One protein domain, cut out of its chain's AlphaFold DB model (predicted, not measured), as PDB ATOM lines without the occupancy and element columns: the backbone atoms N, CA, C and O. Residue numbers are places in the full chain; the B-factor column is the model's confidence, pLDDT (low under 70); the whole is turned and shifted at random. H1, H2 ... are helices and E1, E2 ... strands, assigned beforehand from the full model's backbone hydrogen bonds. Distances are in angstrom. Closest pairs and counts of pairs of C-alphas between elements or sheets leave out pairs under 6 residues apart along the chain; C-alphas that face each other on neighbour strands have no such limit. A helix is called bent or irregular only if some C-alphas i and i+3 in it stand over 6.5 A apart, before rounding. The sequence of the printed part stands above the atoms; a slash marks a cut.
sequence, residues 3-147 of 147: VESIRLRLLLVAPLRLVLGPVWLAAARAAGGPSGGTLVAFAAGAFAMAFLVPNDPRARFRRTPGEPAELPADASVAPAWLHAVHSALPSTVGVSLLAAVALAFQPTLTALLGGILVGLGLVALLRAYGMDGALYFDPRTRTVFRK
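This is residues 3 to 147 of the 147 residues of an uncharacterized protein of Actinobacteria bacterium (UniProt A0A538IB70). A small sheet of three short strands, E1, E2 and E3, sits at one end of a long up-and-down bundle of four helices, H1, H2, H4b and H5, each running against the one before it in the chain. H5 packs on the other three; residues 55 to 63, which include H3, stick out, and a long loop follows before the bent helix H4. The printed part has 145 residues, with five named helices and three named strands in the order E1, H1, H2, H3, H4, H5, E2, E3; the sheet's order is E1, E2, E3, antiparallel. The class is mostly helix; the whole is only just loose, close to compact, with a radius of gyration of the C-alphas of 17.7 A, and elongated, spanning 58 by 30 by 22 A.

E1, residues 3 to 5, and E2, residues 135 to 137, are antiparallel neighbours at 132 degrees, with N 4 and O 137 within hydrogen-bond range at 2.8 A. E2 and E3, residues 144 to 146, form an antiparallel hairpin at 146 degrees, with N 145 and O 136 within hydrogen-bond range at 2.7 A. H1, residues 6 to 30, only grazes the sheet, with residues 6 to 7. H5, residues 107 to 129, touches H1 at a shallow tilt of 21 degrees, opposite ways; their closest C-alphas, Gly 21 and Gly 114, are 3.9 A apart. H5 touches H2, residues 35 to 55, the same way at a shallow tilt of 34 degrees, only just short of steep; the closest C-alphas, Ala 46 and Gly 119, are 4.0 A apart. H4, residues 80 to 105, was assigned as one helix by its hydrogen bonds but is bent: C-alphas 87 and 90 are 6.8 A apart, and its arms H4a, residues 80 to 87, and H4b, residues 90 to 105, stand at a steep tilt of 58 degrees. H4b and H5 form a helical hairpin, closest at the C-alphas of Ala 99 and Thr 110, 4.8 A. H4a touches H1, closest at the C-alphas of Arg 9 and Ala 84, 5.4 A. H2 and H4b are apart, and H3, residues 57 to 61, meets H2 only through their link. Each O i to N i+4 pair is within hydrogen-bond range in H4a and H5, against 18 of 21 in H1, 16 of 17 in H2, 10 of 12 in H4b and 0 of 1 in H3, where 2 of 2 O i to N i+3 pairs are.

E1 begins at C-alpha 3 (182.706, 177.060, 177.558). H1 measures 36.7 A, H5 33.2 A, H2 30.1 A and H4b 23.0 A. E3 ends at C-alpha 146 (181.623, 167.868, 182.328).

The C-alphas farthest apart, Pro 34 and Ala 73, are 58.2 A apart. The printed part has no cut; the link from H3 to H4 is long, with 18 residues. Mean pLDDT of the printed part is 72.6, and residues 3 to 12, 58 to 91 and 130 to 147 are under 70.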
ATOM      1  N   VAL A   3     181.917 178.186 177.042       46.28
ATOM      2  CA  VAL A   3     182.706 177.060 177.558       46.28
ATOM      3  C   VAL A   3     183.690 176.591 176.487       46.28
ATOM      4  O   VAL A   3     183.328 176.466 175.315       46.28
ATOM      5  N   GLU A   4     184.941 176.356 176.881       54.53
ATOM      6  CA  GLU A   4     186.048 175.981 175.998       54.53
ATOM      7  C   GLU A   4     186.395 174.495 176.126       54.53
ATOM      8  O   GLU A   4     186.610 173.992 177.228       54.53
ATOM      9  N   SER A   5     186.527 173.782 175.004       53.84
ATOM     10  CA  SER A   5     187.019 172.400 175.012       53.84
ATOM     11  C   SER A   5     188.543 172.369 175.194       53.84
ATOM     12  O   SER A   5     189.300 172.742 174.289       53.84
ATOM     13  N   ILE A   6     189.008 171.865 176.338       59.03
ATOM     14  CA  ILE A   6     190.439 171.824 176.694       59.03
ATOM     15  C   ILE A   6     191.229 170.919 175.726       59.03
ATOM     16  O   ILE A   6     192.378 171.204 175.384       59.03
ATOM     17  N   ARG A   7     190.605 169.846 175.223       58.84
ATOM     18  CA  ARG A   7     191.229 168.880 174.301       58.84
ATOM     19  C   ARG A   7     191.564 169.488 172.937       58.84
ATOM     20  O   ARG A   7     192.685 169.343 172.458       58.84
ATOM     21  N   LEU A   8     190.621 170.213 172.339       57.81
ATOM     22  CA  LEU A   8     190.779 170.822 171.013       57.81
ATOM     23  C   LEU A   8     191.832 171.945 171.038       57.81
ATOM     24  O   LEU A   8     192.617 172.092 170.104       57.81
ATOM     25  N   ARG A   9     191.937 172.651 172.172       62.56
ATOM     26  CA  ARG A   9     193.010 173.612 172.457       62.56
ATOM     27  C   ARG A   9     194.394 172.959 172.440       62.56
ATOM     28  O   ARG A   9     195.306 173.485 171.811       62.56
ATOM     29  N   LEU A  10     194.577 171.831 173.124       63.19
ATOM     30  CA  LEU A  10     195.878 171.155 173.158       63.19
ATOM     31  C   LEU A  10     196.245 170.531 171.803       63.19
ATOM     32  O   LEU A  10     197.409 170.587 171.411       63.19
ATOM     33  N   LEU A  11     195.256 170.008 171.071       65.19
ATOM     34  CA  LEU A  11     195.446 169.394 169.753       65.19
ATOM     35  C   LEU A  11     195.847 170.389 168.657       65.19
ATOM     36  O   LEU A  11     196.555 169.998 167.740       65.19
ATOM     37  N   LEU A  12     195.445 171.658 168.747       68.12
ATOM     38  CA  LEU A  12     195.861 172.692 167.789       68.12
ATOM     39  C   LEU A  12     197.283 173.205 168.052       68.12
ATOM     40  O   LEU A  12     198.033 173.496 167.124       68.12
ATOM     41  N   VAL A  13     197.673 173.314 169.323       70.81
ATOM     42  CA  VAL A  13     198.949 173.936 169.717       70.81
ATOM     43  C   VAL A  13     200.115 172.956 169.660       70.81
ATOM     44  O   VAL A  13     201.233 173.353 169.331       70.81
ATOM     45  N   ALA A  14     199.866 171.682 169.972       78.62
ATOM     46  CA  ALA A  14     200.873 170.633 169.902       78.62
ATOM     47  C   ALA A  14     201.562 170.546 168.525       78.62
ATOM     48  O   ALA A  14     202.783 170.703 168.494       78.62
ATOM     49  N   PRO A  15     200.852 170.382 167.387       79.38
ATOM     50  CA  PRO A  15     201.497 170.250 166.082       79.38
ATOM     51  C   PRO A  15     202.265 171.514 165.694       79.38
ATOM     52  O   PRO A  15     203.384 171.412 165.207       79.38
ATOM     53  N   LEU A  16     201.733 172.706 165.991       80.75
ATOM     54  CA  LEU A  16     202.424 173.965 165.706       80.75
ATOM     55  C   LEU A  16     203.788 174.032 166.407       80.75
ATOM     56  O   LEU A  16     204.794 174.370 165.789       80.75
ATOM     57  N   ARG A  17     203.840 173.678 167.695       84.56
ATOM     58  CA  ARG A  17     205.088 173.672 168.471       84.56
ATOM     59  C   ARG A  17     206.056 172.579 168.025       84.56
ATOM     60  O   ARG A  17     207.263 172.814 167.997       84.56
ATOM     61  N   LEU A  18     205.524 171.414 167.660       84.94
ATOM     62  CA  LEU A  18     206.305 170.298 167.129       84.94
ATOM     63  C   LEU A  18     206.915 170.612 165.761       84.94
ATOM     64  O   LEU A  18     207.982 170.093 165.471       84.94
ATOM     65  N   VAL A  19     206.283 171.466 164.950       88.88
ATOM     66  CA  VAL A  19     206.831 171.929 163.665       88.88
ATOM     67  C   VAL A  19     207.803 173.096 163.861       88.88
ATOM     68  O   VAL A  19     208.890 173.089 163.289       88.88
ATOM     69  N   LEU A  20     207.464 174.079 164.701       86.94
ATOM     70  CA  LEU A  20     208.324 175.245 164.944       86.94
ATOM     71  C   LEU A  20     209.674 174.873 165.567       86.94
ATOM     72  O   LEU A  20     210.687 175.479 165.235       86.94
ATOM     73  N   GLY A  21     209.718 173.882 166.459       88.69
ATOM     74  CA  GLY A  21     210.965 173.479 167.108       88.69
ATOM     75  C   GLY A  21     212.058 173.009 166.132       88.69
ATOM     76  O   GLY A  21     213.150 173.581 166.141       88.69
ATOM     77  N   PRO A  22     211.794 172.015 165.263       91.50
ATOM     78  CA  PRO A  22     212.709 171.597 164.202       91.50
ATOM     79  C   PRO A  22     213.069 172.720 163.229       91.50
ATOM     80  O   PRO A  22     214.215 172.785 162.794       91.50
ATOM     81  N   VAL A  23     212.136 173.633 162.925       92.94
ATOM     82  CA  VAL A  23     212.422 174.822 162.101       92.94
ATOM     83  C   VAL A  23     213.485 175.701 162.763       92.94
ATOM     84  O   VAL A  23     214.450 176.084 162.107       92.94
ATOM     85  N   TRP A  24     213.381 175.960 164.070       90.19
ATOM     86  CA  TRP A  24     214.396 176.721 164.806       90.19
ATOM     87  C   TRP A  24     215.735 175.991 164.915       90.19
ATOM     88  O   TRP A  24     216.785 176.628 164.830       90.19
ATOM     89  N   LEU A  25     215.725 174.662 165.046       90.50
ATOM     90  CA  LEU A  25     216.951 173.865 164.989       90.50
ATOM     91  C   LEU A  25     217.619 173.975 163.611       90.50
ATOM     92  O   LEU A  25     218.825 174.201 163.534       90.50
ATOM     93  N   ALA A  26     216.849 173.856 162.528       92.19
ATOM     94  CA  ALA A  26     217.354 174.016 161.168       92.19
ATOM     95  C   ALA A  26     217.910 175.430 160.938       92.19
ATOM     96  O   ALA A  26     219.006 175.571 160.400       92.19
ATOM     97  N   ALA A  27     217.217 176.466 161.421       90.31
ATOM     98  CA  ALA A  27     217.687 177.847 161.359       90.31
ATOM     99  C   ALA A  27     219.005 178.041 162.126       90.31
ATOM    100  O   ALA A  27     219.953 178.603 161.587       90.31
ATOM    101  N   ALA A  28     219.113 177.504 163.347       89.50
ATOM    102  CA  ALA A  28     220.343 177.548 164.140       89.50
ATOM    103  C   ALA A  28     221.526 176.859 163.437       89.50
ATOM    104  O   ALA A  28     222.669 177.302 163.552       89.50
ATOM    105  N   ARG A  29     221.261 175.782 162.691       90.12
ATOM    106  CA  ARG A  29     222.273 175.106 161.868       90.12
ATOM    107  C   ARG A  29     222.677 175.931 160.656       90.12
ATOM    108  O   ARG A  29     223.868 176.058 160.394       90.12
ATOM    109  N   ALA A  30     221.707 176.514 159.958       92.25
ATOM    110  CA  ALA A  30     221.958 177.388 158.816       92.25
ATOM    111  C   ALA A  30     222.745 178.652 159.211       92.25
ATOM    112  O   ALA A  30     223.562 179.126 158.431       92.25
ATOM    113  N   ALA A  31     222.570 179.144 160.440       89.38
ATOM    114  CA  ALA A  31     223.319 180.270 161.004       89.38
ATOM    115  C   ALA A  31     224.748 179.914 161.477       89.38
ATOM    116  O   ALA A  31     225.398 180.726 162.129       89.38
ATOM    117  N   GLY A  32     225.246 178.706 161.185       88.19
ATOM    118  CA  GLY A  32     226.621 178.300 161.501       88.19
ATOM    119  C   GLY A  32     226.836 177.775 162.924       88.19
ATOM    120  O   GLY A  32     227.974 177.670 163.377       88.19
ATOM    121  N   GLY A  33     225.769 177.424 163.651       86.75
ATOM    122  CA  GLY A  33     225.889 176.834 164.983       86.75
ATOM    123  C   GLY A  33     226.609 175.472 164.972       86.75
ATOM    124  O   GLY A  33     226.318 174.634 164.111       86.75
ATOM    125  N   PRO A  34     227.498 175.184 165.946       88.88
ATOM    126  CA  PRO A  34     228.213 173.912 166.014       88.88
ATOM    127  C   PRO A  34     227.230 172.745 166.137       88.88
ATOM    128  O   PRO A  34     226.313 172.762 166.965       88.88
ATOM    129  N   SER A  35     227.414 171.717 165.308       88.06
ATOM    130  CA  SER A  35     226.434 170.642 165.121       88.06
ATOM    131  C   SER A  35     226.139 169.870 166.412       88.06
ATOM    132  O   SER A  35     224.972 169.676 166.759       88.06
ATOM    133  N   GLY A  36     227.179 169.489 167.157       90.00
ATOM    134  CA  GLY A  36     227.041 168.810 168.447       90.00
ATOM    135  C   GLY A  36     226.357 169.691 169.493       90.00
ATOM    136  O   GLY A  36     225.347 169.295 170.069       90.00
ATOM    137  N   GLY A  37     226.851 170.919 169.680       88.62
ATOM    138  CA  GLY A  37     226.323 171.846 170.686       88.62
ATOM    139  C   GLY A  37     224.850 172.191 170.468       88.62
ATOM    140  O   GLY A  37     224.060 172.141 171.405       88.62
ATOM    141  N   THR A  38     224.452 172.471 169.227       90.75
ATOM    142  CA  THR A  38     223.054 172.773 168.871       90.75
ATOM    143  C   THR A  38     222.113 171.583 169.075       90.75
ATOM    144  O   THR A  38     221.014 171.775 169.592       90.75
ATOM    145  N   LEU A  39     222.527 170.350 168.744       92.62
ATOM    146  CA  LEU A  39     221.711 169.154 169.012       92.62
ATOM    147  C   LEU A  39     221.550 168.900 170.500       92.62
ATOM    148  O   LEU A  39     220.441 168.621 170.945       92.62
ATOM    149  N   VAL A  40     222.639 169.009 171.262       95.94
ATOM    150  CA  VAL A  40     222.602 168.811 172.712       95.94
ATOM    151  C   VAL A  40     221.708 169.864 173.361       95.94
ATOM    152  O   VAL A  40     220.862 169.501 174.170       95.94
ATOM    153  N   ALA A  41     221.814 171.139 172.969       92.62
ATOM    154  CA  ALA A  41     220.946 172.193 173.497       92.62
ATOM    155  C   ALA A  41     219.472 171.932 173.159       92.62
ATOM    156  O   ALA A  41     218.612 172.030 174.032       92.62
ATOM    157  N   PHE A  42     219.174 171.551 171.916       94.12
ATOM    158  CA  PHE A  42     217.816 171.210 171.499       94.12
ATOM    159  C   PHE A  42     217.254 170.018 172.282       94.12
ATOM    160  O   PHE A  42     216.167 170.110 172.854       94.12
ATOM    161  N   ALA A  43     218.004 168.918 172.360       95.62
ATOM    162  CA  ALA A  43     217.603 167.728 173.099       95.62
ATOM    163  C   ALA A  43     217.411 168.034 174.590       95.62
ATOM    164  O   ALA A  43     216.408 167.626 175.172       95.62
ATOM    165  N   ALA A  44     218.314 168.813 175.190       95.31
ATOM    166  CA  ALA A  44     218.216 169.241 176.581       95.31
ATOM    167  C   ALA A  44     216.968 170.098 176.826       95.31
ATOM    168  O   ALA A  44     216.240 169.843 177.781       95.31
ATOM    169  N   GLY A  45     216.670 171.066 175.953       91.44
ATOM    170  CA  GLY A  45     215.472 171.904 176.062       91.44
ATOM    171  C   GLY A  45     214.178 171.102 175.937       91.44
ATOM    172  O   GLY A  45     213.253 171.284 176.734       91.44
ATOM    173  N   ALA A  46     214.131 170.177 174.974       92.38
ATOM    174  CA  ALA A  46     212.990 169.290 174.775       92.38
ATOM    175  C   ALA A  46     212.780 168.367 175.976       92.38
ATOM    176  O   ALA A  46     211.673 168.303 176.512       92.38
ATOM    177  N   PHE A  47     213.845 167.709 176.435       93.00
ATOM    178  CA  PHE A  47     213.805 166.810 177.582       93.00
ATOM    179  C   PHE A  47     213.429 167.546 178.872       93.00
ATOM    180  O   PHE A  47     212.520 167.116 179.577       93.00
ATOM    181  N   ALA A  48     214.062 168.689 179.153       91.38
ATOM    182  CA  ALA A  48     213.790 169.477 180.349       91.38
ATOM    183  C   ALA A  48     212.318 169.888 180.422       91.38
ATOM    184  O   ALA A  48     211.687 169.702 181.457       91.38
ATOM    185  N   MET A  49     211.730 170.381 179.329       89.25
ATOM    186  CA  MET A  49     210.312 170.760 179.326       89.25
ATOM    187  C   MET A  49     209.379 169.551 179.378       89.25
ATOM    188  O   MET A  49     208.383 169.583 180.104       89.25
ATOM    189  N   ALA A  50     209.709 168.477 178.657       87.81
ATOM    190  CA  ALA A  50     208.938 167.240 178.696       87.81
ATOM    191  C   ALA A  50     208.926 166.603 180.093       87.81
ATOM    192  O   ALA A  50     207.926 166.001 180.474       87.81
ATOM    193  N   PHE A  51     209.997 166.777 180.871       88.38
ATOM    194  CA  PHE A  51     210.120 166.227 182.216       88.38
ATOM    195  C   PHE A  51     209.603 167.172 183.308       88.38
ATOM    196  O   PHE A  51     208.830 166.752 184.166       88.38
ATOM    197  N   LEU A  52     209.983 168.451 183.300       87.69
ATOM    198  CA  LEU A  52     209.649 169.392 184.376       87.69
ATOM    199  C   LEU A  52     208.161 169.747 184.407       87.69
ATOM    200  O   LEU A  52     207.579 169.843 185.485       87.69
ATOM    201  N   VAL A  53     207.519 169.919 183.248       84.38
ATOM    202  CA  VAL A  53     206.121 170.386 183.199       84.38
ATOM    203  C   VAL A  53     205.132 169.353 183.761       84.38
ATOM    204  O   VAL A  53     204.217 169.744 184.493       84.38
ATOM    205  N   PRO A  54     205.247 168.043 183.472       80.62
ATOM    206  CA  PRO A  54     204.423 167.032 184.136       80.62
ATOM    207  C   PRO A  54     204.760 166.845 185.618       80.62
ATOM    208  O   PRO A  54     203.859 166.544 186.400       80.62
ATOM    209  N   ASN A  55     206.024 167.038 186.003       83.38
ATOM    210  CA  ASN A  55     206.497 166.828 187.372       83.38
ATOM    211  C   ASN A  55     206.355 168.056 188.285       83.38
ATOM    212  O   ASN A  55     206.719 167.968 189.454       83.38
ATOM    213  N   ASP A  56     205.814 169.178 187.799       79.88
ATOM    214  CA  ASP A  56     205.644 170.389 188.605       79.88
ATOM    215  C   ASP A  56     204.708 170.131 189.811       79.88
ATOM    216  O   ASP A  56     203.493 169.953 189.630       79.88
ATOM    217  N   PRO A  57     205.218 170.145 191.061       71.88
ATOM    218  CA  PRO A  57     204.393 169.927 192.245       71.88
ATOM    219  C   PRO A  57     203.358 171.043 192.425       71.88
ATOM    220  O   PRO A  57     202.272 170.798 192.949       71.88
ATOM    221  N   ARG A  58     203.631 172.257 191.921       67.12
ATOM    222  CA  ARG A  58     202.709 173.402 191.993       67.12
ATOM    223  C   ARG A  58     201.458 173.183 191.154       67.12
ATOM    224  O   ARG A  58     200.396 173.699 191.499       67.12
ATOM    225  N   ALA A  59     201.545 172.377 190.097       61.59
ATOM    226  CA  ALA A  59     200.385 172.008 189.297       61.59
ATOM    227  C   ALA A  59     199.372 171.163 190.091       61.59
ATOM    228  O   ALA A  59     198.177 171.229 189.808       61.59
ATOM    229  N   ARG A  60     199.818 170.414 191.114       58.91
ATOM    230  CA  ARG A  60     198.933 169.615 191.980       58.91
ATOM    231  C   ARG A  60     198.088 170.494 192.900       58.91
ATOM    232  O   ARG A  60     196.901 170.237 193.040       58.91
ATOM    233  N   PHE A  61     198.667 171.570 193.433       55.53
ATOM    234  CA  PHE A  61     197.963 172.545 194.281       55.53
ATOM    235  C   PHE A  61     196.985 173.444 193.510       55.53
ATOM    236  O   PHE A  61     196.157 174.118 194.111       55.53
ATOM    237  N   ARG A  62     197.071 173.461 192.173       51.50
ATOM    238  CA  ARG A  62     196.131 174.165 191.287       51.50
ATOM    239  C   ARG A  62     194.972 173.287 190.807       51.50
ATOM    240  O   ARG A  62     194.145 173.769 190.036       51.50
ATOM    241  N   ARG A  63     194.905 172.014 191.219       52.22
ATOM    242  CA  ARG A  63     193.709 171.191 191.009       52.22
ATOM    243  C   ARG A  63     192.621 171.728 191.929       52.22
ATOM    244  O   ARG A  63     192.658 171.458 193.122       52.22
ATOM    245  N   THR A  64     191.685 172.500 191.384       48.38
ATOM    246  CA  THR A  64     190.440 172.825 192.084       48.38
ATOM    247  C   THR A  64     189.759 171.501 192.449       48.38
ATOM    248  O   THR A  64     189.437 170.738 191.535       48.38
ATOM    249  N   PRO A  65     189.585 171.175 193.740       41.44
ATOM    250  CA  PRO A  65     188.832 170.007 194.153       41.44
ATOM    251  C   PRO A  65     187.354 170.356 193.995       41.44
ATOM    252  O   PRO A  65     186.744 170.976 194.858       41.44
ATOM    253  N   GLY A  66     186.806 170.036 192.835       47.00
ATOM    254  CA  GLY A  66     185.381 170.111 192.567       47.00
ATOM    255  C   GLY A  66     185.078 169.101 191.483       47.00
ATOM    256  O   GLY A  66     185.739 169.112 190.440       47.00
ATOM    257  N   GLU A  67     184.131 168.203 191.741       46.28
ATOM    258  CA  GLU A  67     183.533 167.417 190.668       46.28
ATOM    259  C   GLU A  67     183.096 168.389 189.565       46.28
ATOM    260  O   GLU A  67     182.529 169.445 189.866       46.28
ATOM    261  N   PRO A  68     183.453 168.115 188.302       53.47
ATOM    262  CA  PRO A  68     183.143 169.033 187.226       53.47
ATOM    263  C   PRO A  68     181.622 169.190 187.131       53.47
ATOM    264  O   PRO A  68     180.910 168.203 186.968       53.47
ATOM    265  N   ALA A  69     181.140 170.425 187.273       52.28
ATOM    266  CA  ALA A  69     179.711 170.720 187.297       52.28
ATOM    267  C   ALA A  69     179.060 170.378 185.944       52.28
ATOM    268  O   ALA A  69     179.711 170.469 184.897       52.28
ATOM    269  N   GLU A  70     177.785 169.993 185.954       51.00
ATOM    270  CA  GLU A  70     177.032 169.733 184.724       51.00
ATOM    271  C   GLU A  70     176.900 171.009 183.878       51.00
ATOM    272  O   GLU A  70     176.765 172.124 184.392       51.00
ATOM    273  N   LEU A  71     176.988 170.847 182.556       49.44
ATOM    274  CA  LEU A  71     176.940 171.942 181.591       49.44
ATOM    275  C   LEU A  71     175.531 172.591 181.582       49.44
ATOM    276  O   LEU A  71     174.563 171.896 181.276       49.44
ATOM    277  N   PRO A  72     175.377 173.904 181.851       56.38
ATOM    278  CA  PRO A  72     174.070 174.562 181.791       56.38
ATOM    279  C   PRO A  72     173.481 174.518 180.372       56.38
ATOM    280  O   PRO A  72     174.199 174.783 179.405       56.38
ATOM    281  N   ALA A  73     172.178 174.240 180.243       54.06
ATOM    282  CA  ALA A  73     171.488 174.070 178.953       54.06
ATOM    283  C   ALA A  73     171.587 175.296 178.015       54.06
ATOM    284  O   ALA A  73     171.547 175.146 176.795       54.06
ATOM    285  N   ASP A  74     171.822 176.489 178.574       54.06
ATOM    286  CA  ASP A  74     171.889 177.769 177.851       54.06
ATOM    287  C   ASP A  74     173.327 178.160 177.427       54.06
ATOM    288  O   ASP A  74     173.633 179.320 177.111       54.06
ATOM    289  N   ALA A  75     174.277 177.219 177.486       49.47
ATOM    290  CA  ALA A  75     175.683 177.474 177.190       49.47
ATOM    291  C   ALA A  75     175.992 177.392 175.682       49.47
ATOM    292  O   ALA A  75     176.009 176.324 175.073       49.47
ATOM    293  N   SER A  76     176.328 178.533 175.074       49.31
ATOM    294  CA  SER A  76     176.816 178.599 173.693       49.31
ATOM    295  C   SER A  76     178.307 178.242 173.628       49.31
ATOM    296  O   SER A  76     179.139 178.939 174.225       49.31
ATOM    297  N   VAL A  77     178.668 177.206 172.870       53.75
ATOM    298  CA  VAL A  77     180.070 176.852 172.590       53.75
ATOM    299  C   VAL A  77     180.693 177.957 171.739       53.75
ATOM    300  O   VAL A  77     180.260 178.212 170.616       53.75
ATOM    301  N   ALA A  78     181.692 178.658 172.276       47.41
ATOM    302  CA  ALA A  78     182.379 179.694 171.517       47.41
ATOM    303  C   ALA A  78     183.304 179.073 170.443       47.41
ATOM    304  O   ALA A  78     183.784 177.947 170.608       47.41
ATOM    305  N   PRO A  79     183.551 179.779 169.326       50.16
ATOM    306  CA  PRO A  79     184.252 179.218 168.178       50.16
ATOM    307  C   PRO A  79     185.689 178.800 168.525       50.16
ATOM    308  O   PRO A  79     186.495 179.588 169.016       50.16
ATOM    309  N   ALA A  80     186.005 177.540 168.222       50.09
ATOM    310  CA  ALA A  80     187.248 176.840 168.551       50.09
ATOM    311  C   ALA A  80     188.551 177.589 168.201       50.09
ATOM    312  O   ALA A  80     189.545 177.476 168.920       50.09
ATOM    313  N   TRP A  81     188.553 178.362 167.113       41.62
ATOM    314  CA  TRP A  81     189.744 179.047 166.607       41.62
ATOM    315  C   TRP A  81     190.170 180.241 167.480       41.62
ATOM    316  O   TRP A  81     191.361 180.456 167.692       41.62
ATOM    317  N   LEU A  82     189.210 180.971 168.058       53.19
ATOM    318  CA  LEU A  82     189.467 182.155 168.889       53.19
ATOM    319  C   LEU A  82     190.134 181.781 170.224       53.19
ATOM    320  O   LEU A  82     190.952 182.538 170.750       53.19
ATOM    321  N   HIS A  83     189.837 180.581 170.728       51.28
ATOM    322  CA  HIS A  83     190.407 180.027 171.958       51.28
ATOM    323  C   HIS A  83     191.840 179.525 171.770       51.28
ATOM    324  O   HIS A  83     192.697 179.760 172.627       51.28
ATOM    325  N   ALA A  84     192.133 178.884 170.633       45.81
ATOM    326  CA  ALA A  84     193.490 178.484 170.269       45.81
ATOM    327  C   ALA A  84     194.408 179.708 170.143       45.81
ATOM    328  O   ALA A  84     195.513 179.709 170.675       45.81
ATOM    329  N   VAL A  85     193.913 180.787 169.538       48.69
ATOM    330  CA  VAL A  85     194.620 182.066 169.403       48.69
ATOM    331  C   VAL A  85     194.872 182.689 170.787       48.69
ATOM    332  O   VAL A  85     196.019 182.827 171.195       48.69
ATOM    333  N   HIS A  86     193.848 182.959 171.601       49.44
ATOM    334  CA  HIS A  86     194.052 183.702 172.858       49.44
ATOM    335  C   HIS A  86     194.933 183.006 173.908       49.44
ATOM    336  O   HIS A  86     195.514 183.671 174.763       49.44
ATOM    337  N   SER A  87     195.062 181.679 173.856       45.69
ATOM    338  CA  SER A  87     195.716 180.913 174.920       45.69
ATOM    339  C   SER A  87     196.948 180.109 174.474       45.69
ATOM    340  O   SER A  87     197.669 179.597 175.337       45.69
ATOM    341  N   ALA A  88     197.231 180.022 173.168       47.66
ATOM    342  CA  ALA A  88     198.501 179.528 172.619       47.66
ATOM    343  C   ALA A  88     199.515 180.643 172.355       47.66
ATOM    344  O   ALA A  88     200.723 180.381 172.330       47.66
ATOM    345  N   LEU A  89     199.027 181.866 172.141       51.66
ATOM    346  CA  LEU A  89     199.848 182.966 171.667       51.66
ATOM    347  C   LEU A  89     200.856 183.521 172.685       51.66
ATOM    348  O   LEU A  89     201.966 183.783 172.238       51.66
ATOM    349  N   PRO A  90     200.626 183.638 174.011       61.06
ATOM    350  CA  PRO A  90     201.600 184.364 174.828       61.06
ATOM    351  C   PRO A  90     202.956 183.651 174.919       61.06
ATOM    352  O   PRO A  90     203.997 184.257 174.684       61.06
ATOM    353  N   SER A  91     202.966 182.342 175.194       60.69
ATOM    354  CA  SER A  91     204.230 181.614 175.368       60.69
ATOM    355  C   SER A  91     204.851 181.143 174.055       60.69
ATOM    356  O   SER A  91     206.070 181.121 173.947       60.69
ATOM    357  N   THR A  92     204.054 180.802 173.037       75.19
ATOM    358  CA  THR A  92     204.609 180.337 171.752       75.19
ATOM    359  C   THR A  92     205.174 181.504 170.944       75.19
ATOM    360  O   THR A  92     206.257 181.372 170.377       75.19
ATOM    361  N   VAL A  93     204.488 182.655 170.936       77.06
ATOM    362  CA  VAL A  93     204.989 183.876 170.284       77.06
ATOM    363  C   VAL A  93     206.189 184.415 171.045       77.06
ATOM    364  O   VAL A  93     207.204 184.685 170.418       77.06
ATOM    365  N   GLY A  94     206.121 184.491 172.379       78.81
ATOM    366  CA  GLY A  94     207.246 184.958 173.192       78.81
ATOM    367  C   GLY A  94     208.513 184.127 172.977       78.81
ATOM    368  O   GLY A  94     209.571 184.683 172.692       78.81
ATOM    369  N   VAL A  95     208.406 182.794 173.029       79.94
ATOM    370  CA  VAL A  95     209.555 181.900 172.804       79.94
ATOM    371  C   VAL A  95     210.039 181.949 171.351       79.94
ATOM    372  O   VAL A  95     211.244 181.932 171.130       79.94
ATOM    373  N   SER A  96     209.145 182.060 170.363       82.81
ATOM    374  CA  SER A  96     209.548 182.160 168.949       82.81
ATOM    375  C   SER A  96     210.214 183.497 168.626       82.81
ATOM    376  O   SER A  96     211.176 183.533 167.870       82.81
ATOM    377  N   LEU A  97     209.741 184.596 169.214       85.88
ATOM    378  CA  LEU A  97     210.343 185.917 169.049       85.88
ATOM    379  C   LEU A  97     211.716 185.970 169.723       85.88
ATOM    380  O   LEU A  97     212.675 186.451 169.128       85.88
ATOM    381  N   LEU A  98     211.839 185.389 170.920       86.81
ATOM    382  CA  LEU A  98     213.134 185.232 171.573       86.81
ATOM    383  C   LEU A  98     214.074 184.336 170.755       86.81
ATOM    384  O   LEU A  98     215.254 184.649 170.659       86.81
ATOM    385  N   ALA A  99     213.568 183.267 170.133       83.88
ATOM    386  CA  ALA A  99     214.349 182.408 169.243       83.88
ATOM    387  C   ALA A  99     214.822 183.159 167.990       83.88
ATOM    388  O   ALA A  99     215.977 183.019 167.602       83.88
ATOM    389  N   ALA A 100     213.977 184.017 167.412       88.31
ATOM    390  CA  ALA A 100     214.346 184.871 166.285       88.31
ATOM    391  C   ALA A 100     215.476 185.847 166.650       88.31
ATOM    392  O   ALA A 100     216.440 185.981 165.901       88.31
ATOM    393  N   VAL A 101     215.387 186.492 167.818       89.25
ATOM    394  CA  VAL A 101     216.444 187.385 168.319       89.25
ATOM    395  C   VAL A 101     217.715 186.591 168.626       89.25
ATOM    396  O   VAL A 101     218.800 186.969 168.196       89.25
ATOM    397  N   ALA A 102     217.589 185.463 169.328       88.19
ATOM    398  CA  ALA A 102     218.710 184.601 169.688       88.19
ATOM    399  C   ALA A 102     219.445 184.052 168.462       88.19
ATOM    400  O   ALA A 102     220.646 183.807 168.550       88.19
ATOM    401  N   LEU A 103     218.768 183.886 167.322       88.50
ATOM    402  CA  LEU A 103     219.382 183.365 166.103       88.50
ATOM    403  C   LEU A 103     220.531 184.255 165.623       88.50
ATOM    404  O   LEU A 103     221.539 183.734 165.157       88.50
ATOM    405  N   ALA A 104     220.399 185.574 165.791       87.31
ATOM    406  CA  ALA A 104     221.405 186.541 165.367       87.31
ATOM    407  C   ALA A 104     222.657 186.557 166.263       87.31
ATOM    408  O   ALA A 104     223.746 186.852 165.781       87.31
ATOM    409  N   PHE A 105     222.517 186.244 167.556       89.19
ATOM    410  CA  PHE A 105     223.610 186.361 168.530       89.19
ATOM    411  C   PHE A 105     224.200 185.009 168.940       89.19
ATOM    412  O   PHE A 105     225.402 184.891 169.163       89.19
ATOM    413  N   GLN A 106     223.355 183.985 169.084       89.75
ATOM    414  CA  GLN A 106     223.728 182.712 169.684       89.75
ATOM    415  C   GLN A 106     222.881 181.547 169.123       89.75
ATOM    416  O   GLN A 106     221.847 181.169 169.690       89.75
ATOM    417  N   PRO A 107     223.341 180.891 168.040       87.81
ATOM    418  CA  PRO A 107     222.614 179.792 167.396       87.81
ATOM    419  C   PRO A 107     222.292 178.625 168.343       87.81
ATOM    420  O   PRO A 107     221.215 178.033 168.279       87.81
ATOM    421  N   THR A 108     223.182 178.325 169.293       90.31
ATOM    422  CA  THR A 108     222.964 177.281 170.309       90.31
ATOM    423  C   THR A 108     221.768 177.588 171.216       90.31
ATOM    424  O   THR A 108     221.004 176.683 171.550       90.31
ATOM    425  N   LEU A 109     221.561 178.859 171.578       89.38
ATOM    426  CA  LEU A 109     220.406 179.283 172.373       89.38
ATOM    427  C   LEU A 109     219.107 179.135 171.572       89.38
ATOM    428  O   LEU A 109     218.095 178.688 172.101       89.38
ATOM    429  N   THR A 110     219.149 179.431 170.274       91.56
ATOM    430  CA  THR A 110     218.007 179.228 169.368       91.56
ATOM    431  C   THR A 110     217.605 177.760 169.288       91.56
ATOM    432  O   THR A 110     216.422 177.434 169.379       91.56
ATOM    433  N   ALA A 111     218.587 176.859 169.202       91.00
ATOM    434  CA  ALA A 111     218.339 175.424 169.242       91.00
ATOM    435  C   ALA A 111     217.719 174.986 170.583       91.00
ATOM    436  O   ALA A 111     216.766 174.210 170.588       91.00
ATOM    437  N   LEU A 112     218.185 175.531 171.715       93.12
ATOM    438  CA  LEU A 112     217.588 175.284 173.034       93.12
ATOM    439  C   LEU A 112     216.114 175.718 173.088       93.12
ATOM    440  O   LEU A 112     215.262 174.957 173.547       93.12
ATOM    441  N   LEU A 113     215.798 176.916 172.586       90.56
ATOM    442  CA  LEU A 113     214.431 177.448 172.535       90.56
ATOM    443  C   LEU A 113     213.529 176.626 171.601       90.56
ATOM    444  O   LEU A 113     212.381 176.339 171.946       90.56
ATOM    445  N   GLY A 114     214.064 176.172 170.464       90.12
ATOM    446  CA  GLY A 114     213.390 175.218 169.584       90.12
ATOM    447  C   GLY A 114     213.071 173.901 170.297       90.12
ATOM    448  O   GLY A 114     211.950 173.400 170.200       90.12
ATOM    449  N   GLY A 115     214.014 173.384 171.086       90.38
ATOM    450  CA  GLY A 115     213.819 172.203 171.924       90.38
ATOM    451  C   GLY A 115     212.710 172.402 172.954       90.38
ATOM    452  O   GLY A 115     211.806 171.578 173.067       90.38
ATOM    453  N   ILE A 116     212.718 173.539 173.654       91.38
ATOM    454  CA  ILE A 116     211.678 173.928 174.619       91.38
ATOM    455  C   ILE A 116     210.284 173.908 173.975       91.38
ATOM    456  O   ILE A 116     209.346 173.373 174.572       91.38
ATOM    457  N   LEU A 117     210.136 174.436 172.754       88.88
ATOM    458  CA  LEU A 117     208.870 174.386 172.017       88.88
ATOM    459  C   LEU A 117     208.421 172.943 171.771       88.88
ATOM    460  O   LEU A 117     207.275 172.616 172.086       88.88
ATOM    461  N   VAL A 118     209.312 172.068 171.293       90.88
ATOM    462  CA  VAL A 118     209.001 170.641 171.095       90.88
ATOM    463  C   VAL A 118     208.578 169.979 172.399       90.88
ATOM    464  O   VAL A 118     207.532 169.337 172.433       90.88
ATOM    465  N   GLY A 119     209.328 170.171 173.487       88.38
ATOM    466  CA  GLY A 119     208.996 169.596 174.793       88.38
ATOM    467  C   GLY A 119     207.616 170.037 175.287       88.38
ATOM    468  O   GLY A 119     206.810 169.215 175.722       88.38
ATOM    469  N   LEU A 120     207.279 171.319 175.128       86.50
ATOM    470  CA  LEU A 120     205.947 171.838 175.445       86.50
ATOM    471  C   LEU A 120     204.850 171.298 174.513       86.50
ATOM    472  O   LEU A 120     203.715 171.111 174.955       86.50
ATOM    473  N   GLY A 121     205.161 171.074 173.235       84.25
ATOM    474  CA  GLY A 121     204.267 170.441 172.264       84.25
ATOM    475  C   GLY A 121     203.968 168.983 172.617       84.25
ATOM    476  O   GLY A 121     202.805 168.585 172.625       84.25
ATOM    477  N   LEU A 122     204.993 168.218 173.005       86.00
ATOM    478  CA  LEU A 122     204.866 166.832 173.460       86.00
ATOM    479  C   LEU A 122     204.004 166.728 174.717       86.00
ATOM    480  O   LEU A 122     203.082 165.920 174.765       86.00
ATOM    481  N   VAL A 123     204.239 167.582 175.717       84.38
ATOM    482  CA  VAL A 123     203.419 167.600 176.939       84.38
ATOM    483  C   VAL A 123     201.965 167.941 176.623       84.38
ATOM    484  O   VAL A 123     201.057 167.334 177.194       84.38
ATOM    485  N   ALA A 124     201.723 168.888 175.713       78.94
ATOM    486  CA  ALA A 124     200.374 169.225 175.275       78.94
ATOM    487  C   ALA A 124     199.689 168.033 174.592       78.94
ATOM    488  O   ALA A 124     198.539 167.740 174.915       78.94
ATOM    489  N   LEU A 125     200.400 167.314 173.719       80.38
ATOM    490  CA  LEU A 125     199.882 166.135 173.028       80.38
ATOM    491  C   LEU A 125     199.575 164.987 174.001       80.38
ATOM    492  O   LEU A 125     198.476 164.442 173.967       80.38
ATOM    493  N   LEU A 126     200.500 164.675 174.913       81.50
ATOM    494  CA  LEU A 126     200.323 163.635 175.934       81.50
ATOM    495  C   LEU A 126     199.127 163.938 176.844       81.50
ATOM    496  O   LEU A 126     198.307 163.064 177.114       81.50
ATOM    497  N   ARG A 127     198.976 165.199 177.271       74.88
ATOM    498  CA  ARG A 127     197.811 165.630 178.055       74.88
ATOM    499  C   ARG A 127     196.519 165.590 177.239       74.88
ATOM    500  O   ARG A 127     195.490 165.226 177.788       74.88
ATOM    501  N   ALA A 128     196.553 165.926 175.950       71.50
ATOM    502  CA  ALA A 128     195.380 165.835 175.077       71.50
ATOM    503  C   ALA A 128     194.898 164.390 174.885       71.50
ATOM    504  O   ALA A 128     193.694 164.162 174.774       71.50
ATOM    505  N   TYR A 129     195.835 163.438 174.840       71.06
ATOM    506  CA  TYR A 129     195.541 162.011 174.714       71.06
ATOM    507  C   TYR A 129     194.992 161.409 176.014       71.06
ATOM    508  O   TYR A 129     194.154 160.518 175.961       71.06
ATOM    509  N   GLY A 130     195.433 161.918 177.170       64.50
ATOM    510  CA  GLY A 130     194.982 161.472 178.493       64.50
ATOM    511  C   GLY A 130     193.749 162.188 179.061       64.50
ATOM    512  O   GLY A 130     193.377 161.905 180.195       64.50
ATOM    513  N   MET A 131     193.137 163.133 178.337       62.19
ATOM    514  CA  MET A 131     191.916 163.825 178.780       62.19
ATOM    515  C   MET A 131     190.671 163.275 178.079       62.19
ATOM    516  O   MET A 131     190.593 163.285 176.847       62.19
ATOM    517  N   ASP A 132     189.661 162.910 178.871       53.94
ATOM    518  CA  ASP A 132     188.320 162.597 178.376       53.94
ATOM    519  C   ASP A 132     187.727 163.800 177.629       53.94
ATOM    520  O   ASP A 132     187.748 164.938 178.107       53.94
ATOM    521  N   GLY A 133     187.158 163.551 176.446       51.44
ATOM    522  CA  GLY A 133     186.597 164.583 175.562       51.44
ATOM    523  C   GLY A 133     185.394 165.356 176.121       51.44
ATOM    524  O   GLY A 133     184.916 166.263 175.447       51.44
ATOM    525  N   ALA A 134     184.924 165.016 177.323       52.69
ATOM    526  CA  ALA A 134     183.759 165.605 177.976       52.69
ATOM    527  C   ALA A 134     184.083 166.810 178.883       52.69
ATOM    528  O   ALA A 134     183.165 167.364 179.477       52.69
ATOM    529  N   LEU A 135     185.355 167.217 179.018       54.50
ATOM    530  CA  LEU A 135     185.778 168.306 179.912       54.50
ATOM    531  C   LEU A 135     185.819 169.674 179.206       54.50
ATOM    532  O   LEU A 135     186.590 169.895 178.262       54.50
ATOM    533  N   TYR A 136     185.032 170.611 179.728       53.47
ATOM    534  CA  TYR A 136     184.916 171.998 179.283       53.47
ATOM    535  C   TYR A 136     185.384 172.966 180.382       53.47
ATOM    536  O   TYR A 136     185.277 172.669 181.565       53.47
ATOM    537  N   PHE A 137     185.926 174.127 180.021       54.72
ATOM    538  CA  PHE A 137     186.432 175.137 180.963       54.72
ATOM    539  C   PHE A 137     185.765 176.493 180.715       54.72
ATOM    540  O   PHE A 137     185.691 176.918 179.563       54.72
ATOM    541  N   ASP A 138     185.304 177.183 181.762       50.31
ATOM    542  CA  ASP A 138     184.844 178.578 181.655       50.31
ATOM    543  C   ASP A 138     185.954 179.560 182.097       50.31
ATOM    544  O   ASP A 138     186.389 179.532 183.256       50.31
ATOM    545  N   PRO A 139     186.419 180.458 181.206       51.03
ATOM    546  CA  PRO A 139     187.478 181.423 181.500       51.03
ATOM    547  C   PRO A 139     187.077 182.552 182.466       51.03
ATOM    548  O   PRO A 139     187.967 183.165 183.057       51.03
ATOM    549  N   ARG A 140     185.783 182.842 182.657       48.25
ATOM    550  CA  ARG A 140     185.309 183.869 183.606       48.25
ATOM    551  C   ARG A 140     185.250 183.356 185.038       48.25
ATOM    552  O   ARG A 140     185.587 184.098 185.955       48.25
ATOM    553  N   THR A 141     184.841 182.107 185.232       53.69
ATOM    554  CA  THR A 141     184.624 181.517 186.566       53.69
ATOM    555  C   THR A 141     185.726 180.544 186.984       53.69
ATOM    556  O   THR A 141     185.767 180.143 188.143       53.69
ATOM    557  N   ARG A 142     186.643 180.173 186.073       54.72
ATOM    558  CA  ARG A 142     187.677 179.133 186.266       54.72
ATOM    559  C   ARG A 142     187.108 177.768 186.670       54.72
ATOM    560  O   ARG A 142     187.830 176.934 187.218       54.72
ATOM    561  N   THR A 143     185.829 177.533 186.398       53.16
ATOM    562  CA  THR A 143     185.153 176.275 186.708       53.16
ATOM    563  C   THR A 143     185.293 175.306 185.541       53.16
ATOM    564  O   THR A 143     185.242 175.692 184.369       53.16
ATOM    565  N   VAL A 144     185.515 174.038 185.873       55.88
ATOM    566  CA  VAL A 144     185.583 172.936 184.912       55.88
ATOM    567  C   VAL A 144     184.208 172.276 184.888       55.88
ATOM    568  O   VAL A 144     183.670 171.952 185.944       55.88
ATOM    569  N   PHE A 145     183.645 172.096 183.701       55.22
ATOM    570  CA  PHE A 145     182.355 171.462 183.463       55.22
ATOM    571  C   PHE A 145     182.550 170.120 182.763       55.22
ATOM    572  O   PHE A 145     183.484 169.963 181.971       55.22
ATOM    573  N   ARG A 146     181.672 169.154 183.033       51.88
ATOM    574  CA  ARG A 146     181.623 167.868 182.328       51.88
ATOM    575  C   ARG A 146     180.267 167.744 181.638       51.88
ATOM    576  O   ARG A 146     179.256 168.137 182.214       51.88
ATOM    577  N   LYS A 147     180.273 167.278 180.388       51.06
ATOM    578  CA  LYS A 147     179.056 166.895 179.664       51.06
ATOM    579  C   LYS A 147     178.681 165.453 179.976       51.06
ATOM    580  O   LYS A 147     179.628 164.642 180.110       51.06
TER     581      LYS A 147